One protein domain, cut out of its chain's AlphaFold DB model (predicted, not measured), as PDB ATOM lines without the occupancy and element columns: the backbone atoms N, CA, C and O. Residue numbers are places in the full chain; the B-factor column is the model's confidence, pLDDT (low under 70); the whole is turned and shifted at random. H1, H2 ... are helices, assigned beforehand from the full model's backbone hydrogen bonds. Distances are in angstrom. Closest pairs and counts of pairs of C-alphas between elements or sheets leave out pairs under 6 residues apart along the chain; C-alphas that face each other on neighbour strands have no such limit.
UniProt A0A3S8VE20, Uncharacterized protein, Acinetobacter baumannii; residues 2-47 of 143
ATOM      1  N   ASP A   2     228.035 243.789 241.393       83.69
ATOM      2  CA  ASP A   2     227.767 245.162 241.846       83.69
ATOM      3  C   ASP A   2     227.659 246.103 240.630       83.69
ATOM      4  O   ASP A   2     228.591 246.198 239.824       83.69
ATOM      5  N   ILE A   3     226.518 246.786 240.494       86.00
ATOM      6  CA  ILE A   3     226.202 247.708 239.391       86.00
ATOM      7  C   ILE A   3     227.226 248.848 239.309       86.00
ATOM      8  O   ILE A   3     227.642 249.226 238.212       86.00
ATOM      9  N   GLN A   4     227.684 249.360 240.452       87.88
ATOM     10  CA  GLN A   4     228.646 250.456 240.503       87.88
ATOM     11  C   GLN A   4     230.005 250.022 239.948       87.88
ATOM     12  O   GLN A   4     230.622 250.736 239.157       87.88
ATOM     13  N   LYS A   5     230.427 248.797 240.268       88.56
ATOM     14  CA  LYS A   5     231.688 248.229 239.777       88.56
ATOM     15  C   LYS A   5     231.661 247.961 238.272       88.56
ATOM     16  O   LYS A   5     232.653 248.202 237.583       88.56
ATOM     17  N   VAL A   6     230.522 247.507 237.740       91.75
ATOM     18  CA  VAL A   6     230.316 247.392 236.283       91.75
ATOM     19  C   VAL A   6     230.447 248.762 235.620       91.75
ATOM     20  O   VAL A   6     231.099 248.882 234.582       91.75
ATOM     21  N   LYS A   7     229.884 249.802 236.244       91.06
ATOM     22  CA  LYS A   7     229.931 251.168 235.725       91.06
ATOM     23  C   LYS A   7     231.353 251.720 235.657       91.06
ATOM     24  O   LYS A   7     231.761 252.210 234.607       91.06
ATOM     25  N   GLU A   8     232.123 251.580 236.730       93.19
ATOM     26  CA  GLU A   8     233.532 251.989 236.784       93.19
ATOM     27  C   GLU A   8     234.383 251.280 235.723       93.19
ATOM     28  O   GLU A   8     235.111 251.931 234.971       93.19
ATOM     29  N   LEU A   9     234.247 249.954 235.606       91.88
ATOM     30  CA  LEU A   9     234.986 249.161 234.623       91.88
ATOM     31  C   LEU A   9     234.634 249.547 233.187       91.88
ATOM     32  O   LEU A   9     235.528 249.683 232.352       91.88
ATOM     33  N   ALA A  10     233.352 249.738 232.885       93.25
ATOM     34  CA  ALA A  10     232.922 250.128 231.551       93.25
ATOM     35  C   ALA A  10     233.482 251.510 231.170       93.25
ATOM     36  O   ALA A  10     234.031 251.670 230.080       93.25
ATOM     37  N   LEU A  11     233.415 252.492 232.075       93.94
ATOM     38  CA  LEU A  11     233.976 253.826 231.835       93.94
ATOM     39  C   LEU A  11     235.498 253.783 231.634       93.94
ATOM     40  O   LEU A  11     236.002 254.390 230.689       93.94
ATOM     41  N   ALA A  12     236.221 253.007 232.448       94.38
ATOM     42  CA  ALA A  12     237.666 252.816 232.303       94.38
ATOM     43  C   ALA A  12     238.061 252.174 230.958       94.38
ATOM     44  O   ALA A  12     239.169 252.385 230.474       94.38
ATOM     45  N   ASN A  13     237.146 251.426 230.332       93.69
ATOM     46  CA  ASN A  13     237.334 250.784 229.028       93.69
ATOM     47  C   ASN A  13     236.665 251.559 227.871       93.69
ATOM     48  O   ASN A  13     236.438 251.005 226.797       93.69
ATOM     49  N   GLY A  14     236.348 252.843 228.070       92.50
ATOM     50  CA  GLY A  14     235.917 253.749 227.000       92.50
ATOM     51  C   GLY A  14     234.423 253.723 226.667       92.50
ATOM     52  O   GLY A  14     234.004 254.374 225.703       92.50
ATOM     53  N   PHE A  15     233.597 253.030 227.456       94.12
ATOM     54  CA  PHE A  15     232.146 253.183 227.353       94.12
ATOM     55  C   PHE A  15     231.736 254.588 227.804       94.12
ATOM     56  O   PHE A  15     232.376 255.206 228.653       94.12
ATOM     57  N   LYS A  16     230.652 255.107 227.227       93.19
ATOM     58  CA  LYS A  16     230.143 256.452 227.517       93.19
ATOM     59  C   LYS A  16     228.751 256.372 228.115       93.19
ATOM     60  O   LYS A  16     227.937 255.554 227.683       93.19
ATOM     61  N   LEU A  17     228.482 257.261 229.067       93.62
ATOM     62  CA  LEU A  17     227.139 257.458 229.596       93.62
ATOM     63  C   LEU A  17     226.234 258.044 228.508       93.62
ATOM     64  O   LEU A  17     226.668 258.850 227.681       93.62
ATOM     65  N   LYS A  18     224.974 257.626 228.524       91.00
ATOM     66  CA  LYS A  18     223.902 258.103 227.663       91.00
ATOM     67  C   LYS A  18     222.717 258.510 228.524       91.00
ATOM     68  O   LYS A  18     222.442 257.893 229.555       91.00
ATOM     69  N   GLU A  19     222.003 259.521 228.064       91.81
ATOM     70  CA  GLU A  19     220.756 259.938 228.685       91.81
ATOM     71  C   GLU A  19     219.724 258.806 228.577       91.81
ATOM     72  O   GLU A  19     219.515 258.231 227.505       91.81
ATOM     73  N   GLN A  20     219.148 258.431 229.713       87.31
ATOM     74  CA  GLN A  20     218.092 257.430 229.812       87.31
ATOM     75  C   GLN A  20     216.721 258.097 229.648       87.31
ATOM     76  O   GLN A  20     216.587 259.308 229.791       87.31
ATOM     77  N   ALA A  21     215.665 257.307 229.440       86.31
ATOM     78  CA  ALA A  21     214.290 257.822 229.354       86.31
ATOM     79  C   ALA A  21     213.831 258.589 230.617       86.31
ATOM     80  O   ALA A  21     212.887 259.370 230.556       86.31
ATOM     81  N   SER A  22     214.503 258.377 231.752       84.75
ATOM     82  CA  SER A  22     214.296 259.107 233.008       84.75
ATOM     83  C   SER A  22     215.023 260.459 233.082       84.75
ATOM     84  O   SER A  22     214.906 261.140 234.097       84.75
ATOM     85  N   GLY A  23     215.794 260.839 232.055       85.31
ATOM     86  CA  GLY A  23     216.626 262.050 232.025       85.31
ATOM     87  C   GLY A  23     217.966 261.919 232.762       85.31
ATOM     88  O   GLY A  23     218.772 262.845 232.764       85.31
ATOM     89  N   ASN A  24     218.242 260.767 233.383       90.12
ATOM     90  CA  ASN A  24     219.509 260.515 234.068       90.12
ATOM     91  C   ASN A  24     220.584 260.005 233.098       90.12
ATOM     92  O   ASN A  24     220.293 259.254 232.169       90.12
ATOM     93  N   MET A  25     221.846 260.359 233.352       91.56
ATOM     94  CA  MET A  25     222.995 259.861 232.591       91.56
ATOM     95  C   MET A  25     223.471 258.517 233.143       91.56
ATOM     96  O   MET A  25     223.993 258.437 234.259       91.56
ATOM     97  N   ASP A  26     223.347 257.463 232.344       93.44
ATOM     98  CA  ASP A  26     223.801 256.129 232.731       93.44
ATOM     99  C   ASP A  26     224.359 255.327 231.551       93.44
ATOM    100  O   ASP A  26     224.249 255.725 230.392       93.44
ATOM    101  N   LEU A  27     225.002 254.197 231.828       92.75
ATOM    102  CA  LEU A  27     225.326 253.229 230.787       92.75
ATOM    103  C   LEU A  27     224.044 252.671 230.172       92.75
ATOM    104  O   LEU A  27     222.983 252.652 230.791       92.75
ATOM    105  N   ASN A  28     224.146 252.198 228.933       91.81
ATOM    106  CA  ASN A  28     223.025 251.508 228.316       91.81
ATOM    107  C   ASN A  28     222.723 250.208 229.083       91.81
ATOM    108  O   ASN A  28     223.659 249.507 229.471       91.81
ATOM    109  N   SER A  29     221.443 249.876 229.273       89.00
ATOM    110  CA  SER A  29     221.005 248.719 230.066       89.00
ATOM    111  C   SER A  29     221.667 247.411 229.629       89.00
ATOM    112  O   SER A  29     222.093 246.635 230.481       89.00
ATOM    113  N   TYR A  30     221.880 247.223 228.318       90.62
ATOM    114  CA  TYR A  30     222.520 246.012 227.790       90.62
ATOM    115  C   TYR A  30     223.942 245.791 228.326       90.62
ATOM    116  O   TYR A  30     224.440 244.671 228.284       90.62
ATOM    117  N   VAL A  31     224.630 246.839 228.800       92.12
ATOM    118  CA  VAL A  31     225.984 246.724 229.366       92.12
ATOM    119  C   VAL A  31     225.940 245.965 230.690       92.12
ATOM    120  O   VAL A  31     226.798 245.118 230.937       92.12
ATOM    121  N   TYR A  32     224.922 246.220 231.515       92.06
ATOM    122  CA  TYR A  32     224.715 245.506 232.775       92.06
ATOM    123  C   TYR A  32     224.288 244.060 232.528       92.06
ATOM    124  O   TYR A  32     224.841 243.147 233.143       92.06
ATOM    125  N   ASP A  33     223.380 243.843 231.574       90.69
ATOM    126  CA  ASP A  33     222.938 242.499 231.188       90.69
ATOM    127  C   ASP A  33     224.107 241.662 230.654       90.69
ATOM    128  O   ASP A  33     224.293 240.509 231.047       90.69
ATOM    129  N   PHE A  34     224.947 242.264 229.807       92.50
ATOM    130  CA  PHE A  34     226.145 241.622 229.280       92.50
ATOM    131  C   PHE A  34     227.150 241.289 230.388       92.50
ATOM    132  O   PHE A  34     227.643 240.164 230.441       92.50
ATOM    133  N   ALA A  35     227.427 242.222 231.304       91.88
ATOM    134  CA  ALA A  35     228.331 241.975 232.428       91.88
ATOM    135  C   ALA A  35     227.838 240.822 233.316       91.88
ATOM    136  O   ALA A  35     228.620 239.942 233.680       91.88
ATOM    137  N   ASN A  36     226.532 240.776 233.596       87.25
ATOM    138  CA  ASN A  36     225.918 239.691 234.353       87.25
ATOM    139  C   ASN A  36     226.021 238.344 233.614       87.25
ATOM    140  O   ASN A  36     226.360 237.330 234.222       87.25
ATOM    141  N   ALA A  37     225.802 238.324 232.296       88.50
ATOM    142  CA  ALA A  37     225.952 237.114 231.488       88.50
ATOM    143  C   ALA A  37     227.400 236.589 231.485       88.50
ATOM    144  O   ALA A  37     227.621 235.382 231.596       88.50
ATOM    145  N   ILE A  38     228.394 237.480 231.411       88.56
ATOM    146  CA  ILE A  38     229.813 237.110 231.508       88.56
ATOM    147  C   ILE A  38     230.151 236.577 232.903       88.56
ATOM    148  O   ILE A  38     230.845 235.565 233.004       88.56
ATOM    149  N   GLU A  39     229.641 237.194 233.972       83.31
ATOM    150  CA  GLU A  39     229.817 236.693 235.341       83.31
ATOM    151  C   GLU A  39     229.245 235.275 235.482       83.31
ATOM    152  O   GLU A  39     229.929 234.379 235.978       83.31
ATOM    153  N   GLN A  40     228.026 235.039 234.993       77.69
ATOM    154  CA  GLN A  40     227.404 233.713 235.019       77.69
ATOM    155  C   GLN A  40     228.187 232.685 234.197       77.69
ATOM    156  O   GLN A  40     228.411 231.570 234.664       77.69
ATOM    157  N   ALA A  41     228.657 233.054 233.004       77.25
ATOM    158  CA  ALA A  41     229.472 232.172 232.174       77.25
ATOM    159  C   ALA A  41     230.823 231.842 232.832       77.25
ATOM    160  O   ALA A  41     231.283 230.700 232.758       77.25
ATOM    161  N   ALA A  42     231.450 232.811 233.505       77.00
ATOM    162  CA  ALA A  42     232.687 232.604 234.250       77.00
ATOM    163  C   ALA A  42     232.467 231.697 235.469       77.00
ATOM    164  O   ALA A  42     233.265 230.789 235.701       77.00
ATOM    165  N   LYS A  43     231.360 231.878 236.202       69.81
ATOM    166  CA  LYS A  43     230.950 230.979 237.292       69.81
ATOM    167  C   LYS A  43     230.724 229.560 236.780       69.81
ATOM    168  O   LYS A  43     231.297 228.627 237.328       69.81
ATOM    169  N   ALA A  44     229.993 229.393 235.679       66.12
ATOM    170  CA  ALA A  44     229.745 228.085 235.076       66.12
ATOM    171  C   ALA A  44     231.031 227.377 234.605       66.12
ATOM    172  O   ALA A  44     231.118 226.156 234.684       66.12
ATOM    173  N   GLN A  45     232.041 228.123 234.143       64.31
ATOM    174  CA  GLN A  45     233.361 227.570 233.808       64.31
ATOM    175  C   GLN A  45     234.213 227.256 235.045       64.31
ATOM    176  O   GLN A  45     235.010 226.320 235.018       64.31
ATOM    177  N   ALA A  46     234.061 228.037 236.116       59.78
ATOM    178  CA  ALA A  46     234.741 227.810 237.388       59.78
ATOM    179  C   ALA A  46     234.168 226.606 238.151       59.78
ATOM    180  O   ALA A  46     234.892 226.007 238.945       59.78
ATOM    181  N   VAL A  47     232.912 226.223 237.887       52.72
ATOM    182  CA  VAL A  47     232.321 224.974 238.376       52.72
ATOM    183  C   VAL A  47     232.946 223.794 237.609       52.72
ATOM    184  O   VAL A  47     232.736 223.633 236.405       52.72
TER     185      VAL A  47
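This is residues 2 to 47 of the 143 residues of an uncharacterized protein of Acinetobacter baumannii (UniProt A0A3S8VE20). A short helix, H1, is set crosswise near the first part of a long helix, H2, whose residues 37 to 46 stick out as an arm, while the long loop between the helices folds back on itself at the other end. The printed part has 46 residues with two named helices, H1 then H2, and no named strand: all helix. It is loose, with a radius of gyration of the C-alphas of 12.2 A, and spans 41 by 21 by 14 A.

Start at H1, residues 3 to 12, and compare it with H2, residues 29 to 46: they only just touch, with 3 pairs of C-alphas within 8 A. The closest C-alphas are those of Val 6 and Tyr 32, 6.9 A apart, and H2 touches H1 with residues 32 to 35 alone. Their lines are about perpendicular, at 80 degrees. In H1 and H2 every O i to N i+4 pair is within hydrogen-bond range. Between them, residues 18 to 19 pair antiparallel with residues 25 to 26.

Find C-alpha 3 at (226.202, 247.708, 239.391); H1 runs 14.4 A to C-alpha 12. H2 runs 26.1 A from C-alpha 29 to C-alpha 46 at (234.741, 227.810, 237.388).

Gly 23 and Val 47 have the C-alphas farthest apart, 40.8 A. The printed part has no cut, and the link from H1 to H2, 16 residues, is long. Look at residues 43 to 47 for pLDDT under 70.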